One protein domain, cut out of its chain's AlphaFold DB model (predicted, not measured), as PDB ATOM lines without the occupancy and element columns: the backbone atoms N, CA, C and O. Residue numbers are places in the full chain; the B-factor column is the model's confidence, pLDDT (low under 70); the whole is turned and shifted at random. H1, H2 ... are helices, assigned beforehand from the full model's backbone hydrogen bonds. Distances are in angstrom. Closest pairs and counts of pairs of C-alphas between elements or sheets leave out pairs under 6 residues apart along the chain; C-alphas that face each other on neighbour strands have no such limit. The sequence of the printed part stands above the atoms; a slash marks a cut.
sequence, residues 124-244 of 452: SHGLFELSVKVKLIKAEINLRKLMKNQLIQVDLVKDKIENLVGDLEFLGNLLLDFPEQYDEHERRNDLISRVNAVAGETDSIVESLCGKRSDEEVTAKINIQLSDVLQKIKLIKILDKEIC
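This is residues 124 to 244 of the 452 residues of an uncharacterized protein of Solanum lycopersicum (UniProt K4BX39). Four long helices form an elongated up-and-down bundle, each running against the one before it: hairpin H3-H4 packs beside hairpin H1-H2, with H1 and H4 at opposite corners. The printed part has 121 residues, with helices H1 to H4 in chain order and no named strand. It is all helix and compact, with a radius of gyration of the C-alphas of 15.1 A and spans of 46 by 26 by 22 A.

Find C-alpha 216 at (46.127, -9.189, 12.439); from there H4, residues 216 to 243, runs 41.0 A. H3, 185 to 209, spans 36.0 A; H2, 155 to 176, 31.7 A. H1, 126 to 148, runs 33.1 A from (38.929, -10.772, 53.631).

H4 touches H3, closest C-alphas Val 198 and Val 229, 6.1 A, at a shallow tilt of 19 degrees, opposite ways. H1 touches H3 at Leu 136 and Ala 199, closest C-alphas, 4.9 A. H1 and H4 are apart. Every O i to N i+4 pair is within hydrogen-bond range in H1, H3 and H4; in H2, 17 of 18.

Without a cut, the three links are short. Look for pLDDT under 70 in 38 residues, among them 147 to 156.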
ATOM      1  N   SER A 124      33.262 -11.844  56.444       41.09
ATOM      2  CA  SER A 124      33.664 -12.896  55.489       41.09
ATOM      3  C   SER A 124      34.379 -12.385  54.222       41.09
ATOM      4  O   SER A 124      34.617 -13.165  53.301       41.09
ATOM      5  N   HIS A 125      34.689 -11.088  54.141       51.53
ATOM      6  CA  HIS A 125      35.147 -10.422  52.916       51.53
ATOM      7  C   HIS A 125      36.669 -10.462  52.703       51.53
ATOM      8  O   HIS A 125      37.118 -10.322  51.567       51.53
ATOM      9  N   GLY A 126      37.463 -10.755  53.741       57.91
ATOM     10  CA  GLY A 126      38.929 -10.772  53.631       57.91
ATOM     11  C   GLY A 126      39.483 -11.829  52.663       57.91
ATOM     12  O   GLY A 126      40.488 -11.597  52.001       57.91
ATOM     13  N   LEU A 127      38.800 -12.969  52.495       56.88
ATOM     14  CA  LEU A 127      39.201 -14.014  51.538       56.88
ATOM     15  C   LEU A 127      39.006 -13.591  50.078       56.88
ATOM     16  O   LEU A 127      39.873 -13.834  49.238       56.88
ATOM     17  N   PHE A 128      37.871 -12.954  49.778       63.53
ATOM     18  CA  PHE A 128      37.599 -12.433  48.441       63.53
ATOM     19  C   PHE A 128      38.604 -11.334  48.093       63.53
ATOM     20  O   PHE A 128      39.233 -11.394  47.043       63.53
ATOM     21  N   GLU A 129      38.838 -10.397  49.011       69.75
ATOM     22  CA  GLU A 129      39.836  -9.343  48.844       69.75
ATOM     23  C   GLU A 129      41.246  -9.892  48.589       69.75
ATOM     24  O   GLU A 129      41.915  -9.464  47.648       69.75
ATOM     25  N   LEU A 130      41.693 -10.876  49.377       63.19
ATOM     26  CA  LEU A 130      42.988 -11.527  49.171       63.19
ATOM     27  C   LEU A 130      43.077 -12.208  47.804       63.19
ATOM     28  O   LEU A 130      44.091 -12.074  47.119       63.19
ATOM     29  N   SER A 131      42.016 -12.892  47.368       64.44
ATOM     30  CA  SER A 131      41.975 -13.480  46.027       64.44
ATOM     31  C   SER A 131      42.141 -12.419  44.937       64.44
ATOM     32  O   SER A 131      42.875 -12.652  43.975       64.44
ATOM     33  N   VAL A 132      41.500 -11.256  45.087       72.75
ATOM     34  CA  VAL A 132      41.626 -10.145  44.136       72.75
ATOM     35  C   VAL A 132      43.047  -9.585  44.129       72.75
ATOM     36  O   VAL A 132      43.621  -9.422  43.053       72.75
ATOM     37  N   LYS A 133      43.649  -9.369  45.307       70.38
ATOM     38  CA  LYS A 133      45.047  -8.921  45.447       70.38
ATOM     39  C   LYS A 133      46.013  -9.848  44.710       70.38
ATOM     40  O   LYS A 133      46.844  -9.378  43.937       70.38
ATOM     41  N   VAL A 134      45.873 -11.163  44.889       66.75
ATOM     42  CA  VAL A 134      46.738 -12.141  44.211       66.75
ATOM     43  C   VAL A 134      46.542 -12.125  42.699       66.75
ATOM     44  O   VAL A 134      47.530 -12.106  41.970       66.75
ATOM     45  N   LYS A 135      45.295 -12.095  42.211       72.06
ATOM     46  CA  LYS A 135      45.023 -12.016  40.765       72.06
ATOM     47  C   LYS A 135      45.627 -10.762  40.139       72.06
ATOM     48  O   LYS A 135      46.217 -10.839  39.070       72.06
ATOM     49  N   LEU A 136      45.514  -9.622  40.815       75.81
ATOM     50  CA  LEU A 136      46.037  -8.358  40.311       75.81
ATOM     51  C   LEU A 136      47.566  -8.374  40.194       75.81
ATOM     52  O   LEU A 136      48.106  -7.985  39.161       75.81
ATOM     53  N   ILE A 137      48.265  -8.877  41.215       66.94
ATOM     54  CA  ILE A 137      49.728  -9.008  41.168       66.94
ATOM     55  C   ILE A 137      50.136 -10.027  40.098       66.94
ATOM     56  O   ILE A 137      51.099  -9.796  39.365       66.94
ATOM     57  N   LYS A 138      49.383 -11.128  39.962       69.62
ATOM     58  CA  LYS A 138      49.557 -12.115  38.887       69.62
ATOM     59  C   LYS A 138      49.516 -11.484  37.506       69.62
ATOM     60  O   LYS A 138      50.444 -11.689  36.721       69.62
ATOM     61  N   ALA A 139      48.497 -10.680  37.249       76.50
ATOM     62  CA  ALA A 139      48.359  -9.934  36.012       76.50
ATOM     63  C   ALA A 139      49.540  -8.967  35.784       76.50
ATOM     64  O   ALA A 139      50.145  -8.985  34.710       76.50
ATOM     65  N   GLU A 140      49.921  -8.181  36.802       72.06
ATOM     66  CA  GLU A 140      51.029  -7.213  36.734       72.06
ATOM     67  C   GLU A 140      52.358  -7.889  36.342       72.06
ATOM     68  O   GLU A 140      53.033  -7.467  35.400       72.06
ATOM     69  N   ILE A 141      52.725  -8.975  37.026       65.69
ATOM     70  CA  ILE A 141      53.989  -9.688  36.792       65.69
ATOM     71  C   ILE A 141      54.011 -10.354  35.418       65.69
ATOM     72  O   ILE A 141      55.020 -10.268  34.713       65.69
ATOM     73  N   ASN A 142      52.911 -10.988  35.010       70.62
ATOM     74  CA  ASN A 142      52.848 -11.646  33.709       70.62
ATOM     75  C   ASN A 142      53.016 -10.650  32.555       70.62
ATOM     76  O   ASN A 142      53.756 -10.933  31.611       70.62
ATOM     77  N   LEU A 143      52.404  -9.464  32.644       76.62
ATOM     78  CA  LEU A 143      52.616  -8.403  31.656       76.62
ATOM     79  C   LEU A 143      54.069  -7.920  31.640       76.62
ATOM     80  O   LEU A 143      54.669  -7.828  30.569       76.62
ATOM     81  N   ARG A 144      54.679  -7.687  32.811       71.44
ATOM     82  CA  ARG A 144      56.098  -7.295  32.898       71.44
ATOM     83  C   ARG A 144      57.024  -8.359  32.291       71.44
ATOM     84  O   ARG A 144      57.982  -8.015  31.598       71.44
ATOM     85  N   LYS A 145      56.730  -9.648  32.491       68.69
ATOM     86  CA  LYS A 145      57.469 -10.766  31.877       68.69
ATOM     87  C   LYS A 145      57.334 -10.769  30.352       68.69
ATOM     88  O   LYS A 145      58.332 -10.930  29.651       68.69
ATOM     89  N   LEU A 146      56.127 -10.538  29.833       71.19
ATOM     90  CA  LEU A 146      55.886 -10.416  28.392       71.19
ATOM     91  C   LEU A 146      56.664  -9.247  27.773       71.19
ATOM     92  O   LEU A 146      57.233  -9.401  26.692       71.19
ATOM     93  N   MET A 147      56.749  -8.116  28.480       69.38
ATOM     94  CA  MET A 147      57.540  -6.960  28.049       69.38
ATOM     95  C   MET A 147      59.048  -7.249  28.014       69.38
ATOM     96  O   MET A 147      59.722  -6.829  27.073       69.38
ATOM     97  N   LYS A 148      59.586  -7.981  29.002       66.00
ATOM     98  CA  LYS A 148      61.013  -8.356  29.046       66.00
ATOM     99  C   LYS A 148      61.417  -9.285  27.899       66.00
ATOM    100  O   LYS A 148      62.486  -9.112  27.326       66.00
ATOM    101  N   ASN A 149      60.549 -10.222  27.524       63.25
ATOM    102  CA  ASN A 149      60.857 -11.239  26.515       63.25
ATOM    103  C   ASN A 149      60.746 -10.747  25.054       63.25
ATOM    104  O   ASN A 149      60.817 -11.569  24.144       63.25
ATOM    105  N   GLN A 150      60.545  -9.441  24.812       56.50
ATOM    106  CA  GLN A 150      60.372  -8.841  23.473       56.50
ATOM    107  C   GLN A 150      59.314  -9.540  22.585       56.50
ATOM    108  O   GLN A 150      59.376  -9.482  21.360       56.50
ATOM    109  N   LEU A 151      58.304 -10.186  23.183       52.66
ATOM    110  CA  LEU A 151      57.280 -10.956  22.456       52.66
ATOM    111  C   LEU A 151      56.231 -10.081  21.735       52.66
ATOM    112  O   LEU A 151      55.382 -10.610  21.021       52.66
ATOM    113  N   ILE A 152      56.268  -8.756  21.909       56.50
ATOM    114  CA  ILE A 152      55.268  -7.814  21.383       56.50
ATOM    115  C   ILE A 152      55.879  -7.056  20.197       56.50
ATOM    116  O   ILE A 152      56.742  -6.204  20.385       56.50
ATOM    117  N   GLN A 153      55.433  -7.371  18.977       54.22
ATOM    118  CA  GLN A 153      56.018  -6.845  17.730       54.22
ATOM    119  C   GLN A 153      55.450  -5.489  17.265       54.22
ATOM    120  O   GLN A 153      55.961  -4.926  16.302       54.22
ATOM    121  N   VAL A 154      54.396  -4.963  17.903       60.78
ATOM    122  CA  VAL A 154      53.704  -3.732  17.468       60.78
ATOM    123  C   VAL A 154      53.843  -2.636  18.523       60.78
ATOM    124  O   VAL A 154      53.309  -2.778  19.624       60.78
ATOM    125  N   ASP A 155      54.480  -1.520  18.156       63.66
ATOM    126  CA  ASP A 155      54.757  -0.383  19.050       63.66
ATOM    127  C   ASP A 155      53.493   0.157  19.747       63.66
ATOM    128  O   ASP A 155      53.479   0.349  20.958       63.66
ATOM    129  N   LEU A 156      52.367   0.267  19.029       62.56
ATOM    130  CA  LEU A 156      51.100   0.755  19.600       62.56
ATOM    131  C   LEU A 156      50.523  -0.162  20.699       62.56
ATOM    132  O   LEU A 156      49.875   0.305  21.636       62.56
ATOM    133  N   VAL A 157      50.703  -1.480  20.567       72.88
ATOM    134  CA  VAL A 157      50.240  -2.459  21.568       72.88
ATOM    135  C   VAL A 157      51.172  -2.440  22.772       72.88
ATOM    136  O   VAL A 157      50.707  -2.545  23.906       72.88
ATOM    137  N   LYS A 158      52.469  -2.252  22.522       77.25
ATOM    138  CA  LYS A 158      53.482  -2.113  23.558       77.25
ATOM    139  C   LYS A 158      53.180  -0.921  24.465       77.25
ATOM    140  O   LYS A 158      52.992  -1.157  25.651       77.25
ATOM    141  N   ASP A 159      52.994   0.285  23.925       79.56
ATOM    142  CA  ASP A 159      52.699   1.498  24.716       79.56
ATOM    143  C   ASP A 159      51.472   1.322  25.625       79.56
ATOM    144  O   ASP A 159      51.454   1.721  26.789       79.56
ATOM    145  N   LYS A 160      50.420   0.673  25.109       82.94
ATOM    146  CA  LYS A 160      49.213   0.377  25.895       82.94
ATOM    147  C   LYS A 160      49.458  -0.639  27.004       82.94
ATOM    148  O   LYS A 160      48.837  -0.523  28.056       82.94
ATOM    149  N   ILE A 161      50.329  -1.618  26.780       82.62
ATOM    150  CA  ILE A 161      50.733  -2.577  27.809       82.62
ATOM    151  C   ILE A 161      51.585  -1.886  28.877       82.62
ATOM    152  O   ILE A 161      51.365  -2.149  30.055       82.62
ATOM    153  N   GLU A 162      52.484  -0.965  28.510       79.69
ATOM    154  CA  GLU A 162      53.270  -0.199  29.495       79.69
ATOM    155  C   GLU A 162      52.347   0.647  30.384       79.69
ATOM    156  O   GLU A 162      52.442   0.595  31.613       79.69
ATOM    157  N   ASN A 163      51.379   1.337  29.769       83.00
ATOM    158  CA  ASN A 163      50.346   2.081  30.490       83.00
ATOM    159  C   ASN A 163      49.542   1.170  31.424       83.00
ATOM    160  O   ASN A 163      49.318   1.515  32.583       83.00
ATOM    161  N   LEU A 164      49.141  -0.010  30.940       87.50
ATOM    162  CA  LEU A 164      48.395  -0.973  31.741       87.50
ATOM    163  C   LEU A 164      49.212  -1.462  32.942       87.50
ATOM    164  O   LEU A 164      48.672  -1.565  34.035       87.50
ATOM    165  N   VAL A 165      50.509  -1.726  32.779       78.31
ATOM    166  CA  VAL A 165      51.381  -2.134  33.891       78.31
ATOM    167  C   VAL A 165      51.419  -1.063  34.987       78.31
ATOM    168  O   VAL A 165      51.233  -1.397  36.158       78.31
ATOM    169  N   GLY A 166      51.593   0.214  34.627       74.50
ATOM    170  CA  GLY A 166      51.545   1.316  35.597       74.50
ATOM    171  C   GLY A 166      50.170   1.469  36.262       74.50
ATOM    172  O   GLY A 166      50.059   1.721  37.463       74.50
ATOM    173  N   ASP A 167      49.102   1.250  35.501       84.81
ATOM    174  CA  ASP A 167      47.724   1.281  35.988       84.81
ATOM    175  C   ASP A 167      47.413   0.143  36.982       84.81
ATOM    176  O   ASP A 167      46.750   0.373  37.996       84.81
ATOM    177  N   LEU A 168      47.918  -1.070  36.745       79.94
ATOM    178  CA  LEU A 168      47.788  -2.195  37.680       79.94
ATOM    179  C   LEU A 168      48.609  -1.970  38.947       79.94
ATOM    180  O   LEU A 168      48.160  -2.327  40.037       79.94
ATOM    181  N   GLU A 169      49.778  -1.343  38.827       73.00
ATOM    182  CA  GLU A 169      50.591  -0.973  39.980       73.00
ATOM    183  C   GLU A 169      49.856   0.019  40.891       73.00
ATOM    184  O   GLU A 169      49.828  -0.182  42.110       73.00
ATOM    185  N   PHE A 170      49.201   1.030  40.308       80.38
ATOM    186  CA  PHE A 170      48.314   1.942  41.033       80.38
ATOM    187  C   PHE A 170      47.219   1.178  41.794       80.38
ATOM    188  O   PHE A 170      47.056   1.377  42.998       80.38
ATOM    189  N   LEU A 171      46.508   0.264  41.123       81.88
ATOM    190  CA  LEU A 171      45.455  -0.535  41.759       81.88
ATOM    191  C   LEU A 171      46.000  -1.451  42.861       81.88
ATOM    192  O   LEU A 171      45.342  -1.657  43.879       81.88
ATOM    193  N   GLY A 172      47.206  -1.991  42.678       70.88
ATOM    194  CA  GLY A 172      47.872  -2.819  43.675       70.88
ATOM    195  C   GLY A 172      48.155  -2.028  44.942       70.88
ATOM    196  O   GLY A 172      47.839  -2.494  46.032       70.88
ATOM    197  N   ASN A 173      48.683  -0.812  44.800       70.31
ATOM    198  CA  ASN A 173      48.920   0.081  45.933       70.31
ATOM    199  C   ASN A 173      47.600   0.475  46.623       70.31
ATOM    200  O   ASN A 173      47.529   0.441  47.845       70.31
ATOM    201  N   LEU A 174      46.543   0.754  45.850       74.56
ATOM    202  CA  LEU A 174      45.209   1.074  46.371       74.56
ATOM    203  C   LEU A 174      44.604  -0.059  47.217       74.56
ATOM    204  O   LEU A 174      43.992   0.209  48.244       74.56
ATOM    205  N   LEU A 175      44.759  -1.318  46.793       72.81
ATOM    206  CA  LEU A 175      44.242  -2.464  47.545       72.81
ATOM    207  C   LEU A 175      45.118  -2.838  48.746       72.81
ATOM    208  O   LEU A 175      44.616  -3.408  49.714       72.81
ATOM    209  N   LEU A 176      46.432  -2.614  48.667       65.88
ATOM    210  CA  LEU A 176      47.360  -2.977  49.742       65.88
ATOM    211  C   LEU A 176      47.148  -2.148  51.002       65.88
ATOM    212  O   LEU A 176      47.387  -2.672  52.087       65.88
ATOM    213  N   ASP A 177      46.692  -0.911  50.847       64.88
ATOM    214  CA  ASP A 177      46.433  -0.007  51.955       64.88
ATOM    215  C   ASP A 177      45.235   0.891  51.612       64.88
ATOM    216  O   ASP A 177      45.337   1.862  50.846       64.88
ATOM    217  N   PHE A 178      44.065   0.482  52.112       66.44
ATOM    218  CA  PHE A 178      42.820   1.196  51.875       66.44
ATOM    219  C   PHE A 178      42.805   2.496  52.686       66.44
ATOM    220  O   PHE A 178      43.024   2.461  53.892       66.44
ATOM    221  N   PRO A 179      42.477   3.630  52.055       65.00
ATOM    222  CA  PRO A 179      42.157   4.861  52.763       65.00
ATOM    223  C   PRO A 179      40.973   4.648  53.708       65.00
ATOM    224  O   PRO A 179      40.019   3.964  53.330       65.00
ATOM    225  N   GLU A 180      40.970   5.313  54.864       65.62
ATOM    226  CA  GLU A 180      39.857   5.298  55.833       65.62
ATOM    227  C   GLU A 180      38.506   5.671  55.188       65.62
ATOM    228  O   GLU A 180      37.433   5.236  55.598       65.62
ATOM    229  N   GLN A 181      38.518   6.440  54.095       68.62
ATOM    230  CA  GLN A 181      37.303   6.811  53.358       68.62
ATOM    231  C   GLN A 181      36.614   5.616  52.665       68.62
ATOM    232  O   GLN A 181      35.461   5.728  52.229       68.62
ATOM    233  N   TYR A 182      37.293   4.466  52.594       70.06
ATOM    234  CA  TYR A 182      36.753   3.178  52.162       70.06
ATOM    235  C   TYR A 182      36.279   2.289  53.326       70.06
ATOM    236  O   TYR A 182      35.890   1.148  53.081       70.06
ATOM    237  N   ASP A 183      36.210   2.786  54.565       67.69
ATOM    238  CA  ASP A 183      35.653   2.035  55.705       67.69
ATOM    239  C   ASP A 183      34.179   1.655  55.502       67.69
ATOM    240  O   ASP A 183      33.679   0.663  56.048       67.69
ATOM    241  N   GLU A 184      33.466   2.420  54.669       72.75
ATOM    242  CA  GLU A 184      32.140   2.046  54.199       72.75
ATOM    243  C   GLU A 184      32.214   0.756  53.367       72.75
ATOM    244  O   GLU A 184      32.613   0.738  52.199       72.75
ATOM    245  N   HIS A 185      31.750  -0.335  53.976       68.94
ATOM    246  CA  HIS A 185      31.808  -1.689  53.427       68.94
ATOM    247  C   HIS A 185      31.227  -1.813  52.005       68.94
ATOM    248  O   HIS A 185      31.704  -2.620  51.210       68.94
ATOM    249  N   GLU A 186      30.213  -1.020  51.653       78.38
ATOM    250  CA  GLU A 186      29.646  -1.001  50.299       78.38
ATOM    251  C   GLU A 186      30.630  -0.419  49.270       78.38
ATOM    252  O   GLU A 186      30.879  -1.053  48.242       78.38
ATOM    253  N   ARG A 187      31.272   0.719  49.578       78.88
ATOM    254  CA  ARG A 187      32.278   1.352  48.707       78.88
ATOM    255  C   ARG A 187      33.502   0.463  48.519       78.88
ATOM    256  O   ARG A 187      33.972   0.293  47.396       78.88
ATOM    257  N   ARG A 188      33.991  -0.146  49.606       80.44
ATOM    258  CA  ARG A 188      35.117  -1.094  49.566       80.44
ATOM    259  C   ARG A 188      34.812  -2.287  48.668       80.44
ATOM    260  O   ARG A 188      35.622  -2.635  47.814       80.44
ATOM    261  N   ASN A 189      33.635  -2.895  48.814       80.88
ATOM    262  CA  ASN A 189      33.260  -4.057  48.006       80.88
ATOM    263  C   ASN A 189      33.024  -3.715  46.530       80.88
ATOM    264  O   ASN A 189      33.400  -4.514  45.669       80.88
ATOM    265  N   ASP A 190      32.440  -2.552  46.223       84.81
ATOM    266  CA  ASP A 190      32.308  -2.078  44.839       84.81
ATOM    267  C   ASP A 190      33.690  -1.901  44.193       84.81
ATOM    268  O   ASP A 190      33.947  -2.445  43.115       84.81
ATOM    269  N   LEU A 191      34.627  -1.250  44.893       87.38
ATOM    270  CA  LEU A 191      36.003  -1.084  44.424       87.38
ATOM    271  C   LEU A 191      36.701  -2.433  44.198       87.38
ATOM    272  O   LEU A 191      37.220  -2.675  43.108       87.38
ATOM    273  N   ILE A 192      36.673  -3.340  45.181       82.62
ATOM    274  CA  ILE A 192      37.284  -4.676  45.062       82.62
ATOM    275  C   ILE A 192      36.686  -5.442  43.872       82.62
ATOM    276  O   ILE A 192      37.415  -6.092  43.123       82.62
ATOM    277  N   SER A 193      35.374  -5.332  43.646       85.88
ATOM    278  CA  SER A 193      34.695  -5.991  42.524       85.88
ATOM    279  C   SER A 193      35.142  -5.438  41.168       85.88
ATOM    280  O   SER A 193      35.410  -6.218  40.249       85.88
ATOM    281  N   ARG A 194      35.294  -4.113  41.043       91.38
ATOM    282  CA  ARG A 194      35.831  -3.469  39.832       91.38
ATOM    283  C   ARG A 194      37.275  -3.883  39.564       91.38
ATOM    284  O   ARG A 194      37.613  -4.198  38.425       91.38
ATOM    285  N   VAL A 195      38.111  -3.940  40.602       89.31
ATOM    286  CA  VAL A 195      39.510  -4.373  40.468       89.31
ATOM    287  C   VAL A 195      39.607  -5.858  40.102       89.31
ATOM    288  O   VAL A 195      40.427  -6.226  39.265       89.31
ATOM    289  N   ASN A 196      38.733  -6.716  40.638       87.69
ATOM    290  CA  ASN A 196      38.667  -8.130  40.248       87.69
ATOM    291  C   ASN A 196      38.338  -8.308  38.757       87.69
ATOM    292  O   ASN A 196      38.928  -9.168  38.104       87.69
ATOM    293  N   ALA A 197      37.419  -7.500  38.215       90.88
ATOM    294  CA  ALA A 197      37.095  -7.519  36.790       90.88
ATOM    295  C   ALA A 197      38.309  -7.117  35.935       90.88
ATOM    296  O   ALA A 197      38.662  -7.838  35.003       90.88
ATOM    297  N   VAL A 198      39.006  -6.037  36.312       94.19
ATOM    298  CA  VAL A 198      40.251  -5.598  35.657       94.19
ATOM    299  C   VAL A 198      41.315  -6.697  35.675       94.19
ATOM    300  O   VAL A 198      41.918  -6.982  34.640       94.19
ATOM    301  N   ALA A 199      41.536  -7.341  36.823       85.75
ATOM    302  CA  ALA A 199      42.523  -8.411  36.948       85.75
ATOM    303  C   ALA A 199      42.175  -9.617  36.057       85.75
ATOM    304  O   ALA A 199      43.040 -10.123  35.347       85.75
ATOM    305  N   GLY A 200      40.905 -10.041  36.038       83.88
ATOM    306  CA  GLY A 200      40.451 -11.159  35.205       83.88
ATOM    307  C   GLY A 200      40.536 -10.878  33.701       83.88
ATOM    308  O   GLY A 200      40.961 -11.738  32.931       83.88
ATOM    309  N   GLU A 201      40.174  -9.670  33.269       91.00
ATOM    310  CA  GLU A 201      40.303  -9.258  31.866       91.00
ATOM    311  C   GLU A 201      41.768  -9.132  31.444       91.00
ATOM    312  O   GLU A 201      42.127  -9.528  30.336       91.00
ATOM    313  N   THR A 202      42.628  -8.653  32.344       88.25
ATOM    314  CA  THR A 202      44.070  -8.594  32.099       88.25
ATOM    315  C   THR A 202      44.679  -9.989  31.968       88.25
ATOM    316  O   THR A 202      45.442 -10.224  31.033       88.25
ATOM    317  N   ASP A 203      44.312 -10.933  32.839       83.31
ATOM    318  CA  ASP A 203      44.733 -12.334  32.716       83.31
ATOM    319  C   ASP A 203      44.304 -12.920  31.352       83.31
ATOM    320  O   ASP A 203      45.106 -13.559  30.672       83.31
ATOM    321  N   SER A 204      43.086 -12.619  30.879       86.62
ATOM    322  CA  SER A 204      42.615 -13.035  29.545       86.62
ATOM    323  C   SER A 204      43.429 -12.423  28.394       86.62
ATOM    324  O   SER A 204      43.696 -13.095  27.389       86.62
ATOM    325  N   ILE A 205      43.856 -11.162  28.528       87.00
ATOM    326  CA  ILE A 205      44.750 -10.501  27.567       87.00
ATOM    327  C   ILE A 205      46.121 -11.192  27.550       87.00
ATOM    328  O   ILE A 205      46.633 -11.501  26.475       87.00
ATOM    329  N   VAL A 206      46.691 -11.486  28.722       81.06
ATOM    330  CA  VAL A 206      47.969 -12.203  28.866       81.06
ATOM    331  C   VAL A 206      47.906 -13.584  28.211       81.06
ATOM    332  O   VAL A 206      48.805 -13.939  27.448       81.06
ATOM    333  N   GLU A 207      46.847 -14.354  28.467       82.44
ATOM    334  CA  GLU A 207      46.647 -15.674  27.853       82.44
ATOM    335  C   GLU A 207      46.562 -15.582  26.326       82.44
ATOM    336  O   GLU A 207      47.171 -16.386  25.617       82.44
ATOM    337  N   SER A 208      45.865 -14.562  25.817       82.44
ATOM    338  CA  SER A 208      45.729 -14.313  24.379       82.44
ATOM    339  C   SER A 208      47.068 -13.935  23.732       82.44
ATOM    340  O   SER A 208      47.370 -14.401  22.635       82.44
ATOM    341  N   LEU A 209      47.898 -13.149  24.424       77.81
ATOM    342  CA  LEU A 209      49.247 -12.772  23.982       77.81
ATOM    343  C   LEU A 209      50.239 -13.947  24.003       77.81
ATOM    344  O   LEU A 209      51.154 -13.983  23.188       77.81
ATOM    345  N   CYS A 210      50.058 -14.924  24.897       71.94
ATOM    346  CA  CYS A 210      50.894 -16.132  24.959       71.94
ATOM    347  C   CYS A 210      50.528 -17.193  23.893       71.94
ATOM    348  O   CYS A 210      51.203 -18.222  23.784       71.94
ATOM    349  N   GLY A 211      49.453 -16.982  23.125       66.94
ATOM    350  CA  GLY A 211      48.972 -17.897  22.089       66.94
ATOM    351  C   GLY A 211      49.909 -18.013  20.876       66.94
ATOM    352  O   GLY A 211      50.584 -17.071  20.483       66.94
ATOM    353  N   LYS A 212      49.952 -19.194  20.239       57.03
ATOM    354  CA  LYS A 212      51.001 -19.571  19.263       57.03
ATOM    355  C   LYS A 212      50.914 -18.954  17.853       57.03
ATOM    356  O   LYS A 212      51.767 -19.289  17.036       57.03
ATOM    357  N   ARG A 213      49.943 -18.092  17.528       54.59
ATOM    358  CA  ARG A 213      49.885 -17.371  16.234       54.59
ATOM    359  C   ARG A 213      49.171 -16.029  16.395       54.59
ATOM    360  O   ARG A 213      47.996 -16.008  16.749       54.59
ATOM    361  N   SER A 214      49.878 -14.933  16.136       57.62
ATOM    362  CA  SER A 214      49.312 -13.586  16.081       57.62
ATOM    363  C   SER A 214      48.914 -13.256  14.641       57.62
ATOM    364  O   SER A 214      49.750 -12.816  13.854       57.62
ATOM    365  N   ASP A 215      47.646 -13.469  14.299       65.75
ATOM    366  CA  ASP A 215      47.065 -12.905  13.078       65.75
ATOM    367  C   ASP A 215      46.630 -11.446  13.349       65.75
ATOM    368  O   ASP A 215      46.389 -11.058  14.500       65.75
ATOM    369  N   GLU A 216      46.524 -10.609  12.309       69.44
ATOM    370  CA  GLU A 216      46.127  -9.189  12.439       69.44
ATOM    371  C   GLU A 216      44.797  -9.018  13.197       69.44
ATOM    372  O   GLU A 216      44.645  -8.100  14.005       69.44
ATOM    373  N   GLU A 217      43.861  -9.952  13.014       74.00
ATOM    374  CA  GLU A 217      42.563  -9.985  13.699       74.00
ATOM    375  C   GLU A 217      42.698 -10.188  15.221       74.00
ATOM    376  O   GLU A 217      42.022  -9.520  16.009       74.00
ATOM    377  N   VAL A 218      43.614 -11.060  15.654       74.12
ATOM    378  CA  VAL A 218      43.887 -11.319  17.079       74.12
ATOM    379  C   VAL A 218      44.505 -10.082  17.727       74.12
ATOM    380  O   VAL A 218      44.112  -9.687  18.824       74.12
ATOM    381  N   THR A 219      45.415  -9.416  17.017       76.81
ATOM    382  CA  THR A 219      46.062  -8.183  17.488       76.81
ATOM    383  C   THR A 219      45.057  -7.033  17.608       76.81
ATOM    384  O   THR A 219      45.051  -6.315  18.610       76.81
ATOM    385  N   ALA A 220      44.150  -6.887  16.636       81.38
ATOM    386  CA  ALA A 220      43.072  -5.901  16.689       81.38
ATOM    387  C   ALA A 220      42.126  -6.153  17.876       81.38
ATOM    388  O   ALA A 220      41.776  -5.217  18.600       81.38
ATOM    389  N   LYS A 221      41.767  -7.417  18.127       84.19
ATOM    390  CA  LYS A 221      40.940  -7.812  19.275       84.19
ATOM    391  C   LYS A 221      41.613  -7.493  20.611       84.19
ATOM    392  O   LYS A 221      40.983  -6.876  21.468       84.19
ATOM    393  N   ILE A 222      42.892  -7.838  20.765       83.50
ATOM    394  CA  ILE A 222      43.676  -7.522  21.969       83.50
ATOM    395  C   ILE A 222      43.739  -6.008  22.190       83.50
ATOM    396  O   ILE A 222      43.550  -5.539  23.308       83.50
ATOM    397  N   ASN A 223      43.934  -5.222  21.132       85.88
ATOM    398  CA  ASN A 223      43.980  -3.764  21.226       85.88
ATOM    399  C   ASN A 223      42.648  -3.154  21.716       85.88
ATOM    400  O   ASN A 223      42.645  -2.193  22.495       85.88
ATOM    401  N   ILE A 224      41.512  -3.718  21.293       88.44
ATOM    402  CA  ILE A 224      40.184  -3.331  21.792       88.44
ATOM    403  C   ILE A 224      40.052  -3.686  23.277       88.44
ATOM    404  O   ILE A 224      39.676  -2.822  24.066       88.44
ATOM    405  N   GLN A 225      40.424  -4.910  23.671       89.62
ATOM    406  CA  GLN A 225      40.370  -5.353  25.071       89.62
ATOM    407  C   GLN A 225      41.263  -4.498  25.981       89.62
ATOM    408  O   GLN A 225      40.807  -4.043  27.024       89.62
ATOM    409  N   LEU A 226      42.495  -4.195  25.558       89.25
ATOM    410  CA  LEU A 226      43.391  -3.279  26.272       89.25
ATOM    411  C   LEU A 226      42.744  -1.906  26.474       89.25
ATOM    412  O   LEU A 226      42.816  -1.334  27.557       89.25
ATOM    413  N   SER A 227      42.085  -1.378  25.442       91.06
ATOM    414  CA  SER A 227      41.433  -0.066  25.517       91.06
ATOM    415  C   SER A 227      40.244  -0.058  26.482       91.06
ATOM    416  O   SER A 227      40.027   0.948  27.154       91.06
ATOM    417  N   ASP A 228      39.493  -1.158  26.563       93.69
ATOM    418  CA  ASP A 228      38.386  -1.329  27.512       93.69
ATOM    419  C   ASP A 228      38.894  -1.418  28.961       93.69
ATOM    420  O   ASP A 228      38.424  -0.684  29.833       93.69
ATOM    421  N   VAL A 229      39.934  -2.225  29.206       93.75
ATOM    422  CA  VAL A 229      40.564  -2.341  30.531       93.75
ATOM    423  C   VAL A 229      41.104  -0.988  30.999       93.75
ATOM    424  O   VAL A 229      40.775  -0.549  32.101       93.75
ATOM    425  N   LEU A 230      41.853  -0.270  30.156       91.00
ATOM    426  CA  LEU A 230      42.380   1.060  30.491       91.00
ATOM    427  C   LEU A 230      41.257   2.062  30.822       91.00
ATOM    428  O   LEU A 230      41.390   2.872  31.741       91.00
ATOM    429  N   GLN A 231      40.118   2.001  30.124       92.81
ATOM    430  CA  GLN A 231      38.958   2.839  30.448       92.81
ATOM    431  C   GLN A 231      38.351   2.492  31.810       92.81
ATOM    432  O   GLN A 231      38.027   3.402  32.577       92.81
ATOM    433  N   LYS A 232      38.240   1.204  32.156       94.69
ATOM    434  CA  LYS A 232      37.760   0.772  33.478       94.69
ATOM    435  C   LYS A 232      38.676   1.259  34.593       94.69
ATOM    436  O   LYS A 232      38.181   1.793  35.584       94.69
ATOM    437  N   ILE A 233      39.992   1.155  34.416       89.81
ATOM    438  CA  ILE A 233      40.955   1.653  35.408       89.81
ATOM    439  C   ILE A 233      40.861   3.173  35.537       89.81
ATOM    440  O   ILE A 233      40.849   3.699  36.649       89.81
ATOM    441  N   LYS A 234      40.690   3.892  34.423       91.19
ATOM    442  CA  LYS A 234      40.450   5.340  34.447       91.19
ATOM    443  C   LYS A 234      39.200   5.710  35.253       91.19
ATOM    444  O   LYS A 234      39.248   6.673  36.014       91.19
ATOM    445  N   LEU A 235      38.107   4.952  35.134       90.62
ATOM    446  CA  LEU A 235      36.906   5.153  35.955       90.62
ATOM    447  C   LEU A 235      37.173   4.882  37.441       90.62
ATOM    448  O   LEU A 235      36.719   5.655  38.279       90.62
ATOM    449  N   ILE A 236      37.944   3.840  37.770       88.44
ATOM    450  CA  ILE A 236      38.366   3.562  39.154       88.44
ATOM    451  C   ILE A 236      39.195   4.728  39.708       88.44
ATOM    452  O   ILE A 236      38.922   5.189  40.808       88.44
ATOM    453  N   LYS A 237      40.150   5.260  38.937       84.69
ATOM    454  CA  LYS A 237      40.949   6.437  39.317       84.69
ATOM    455  C   LYS A 237      40.091   7.684  39.554       84.69
ATOM    456  O   LYS A 237      40.409   8.478  40.431       84.69
ATOM    457  N   ILE A 238      39.026   7.882  38.774       82.81
ATOM    458  CA  ILE A 238      38.083   8.994  38.979       82.81
ATOM    459  C   ILE A 238      37.309   8.802  40.285       82.81
ATOM    460  O   ILE A 238      37.266   9.732  41.085       82.81
ATOM    461  N   LEU A 239      36.768   7.604  40.522       83.25
ATOM    462  CA  LEU A 239      36.066   7.263  41.763       83.25
ATOM    463  C   LEU A 239      36.973   7.424  42.990       83.25
ATOM    464  O   LEU A 239      36.568   8.031  43.975       83.25
ATOM    465  N   ASP A 240      38.215   6.939  42.914       79.44
ATOM    466  CA  ASP A 240      39.215   7.106  43.975       79.44
ATOM    467  C   ASP A 240      39.481   8.584  44.269       79.44
ATOM    468  O   ASP A 240      39.486   8.993  45.425       79.44
ATOM    469  N   LYS A 241      39.583   9.414  43.225       75.00
ATOM    470  CA  LYS A 241      39.741  10.871  43.337       75.00
ATOM    471  C   LYS A 241      38.518  11.608  43.897       75.00
ATOM    472  O   LYS A 241      38.659  12.776  44.258       75.00
ATOM    473  N   GLU A 242      37.336  10.998  43.882       74.00
ATOM    474  CA  GLU A 242      36.109  11.550  44.477       74.00
ATOM    475  C   GLU A 242      35.942  11.126  45.940       74.00
ATOM    476  O   GLU A 242      35.452  11.916  46.747       74.00
ATOM    477  N   ILE A 243      36.339   9.893  46.272       71.94
ATOM    478  CA  ILE A 243      36.196   9.295  47.606       71.94
ATOM    479  C   ILE A 243      37.331   9.736  48.530       71.94
ATOM    480  O   ILE A 243      37.082  10.157  49.660       71.94
ATOM    481  N   CYS A 244      38.575   9.650  48.058       67.00
ATOM    482  CA  CYS A 244      39.728  10.136  48.799       67.00
ATOM    483  C   CYS A 244      39.763  11.660  48.693       67.00
ATOM    484  O   CYS A 244      39.657  12.192  47.580       67.00
TER     485      CYS A 244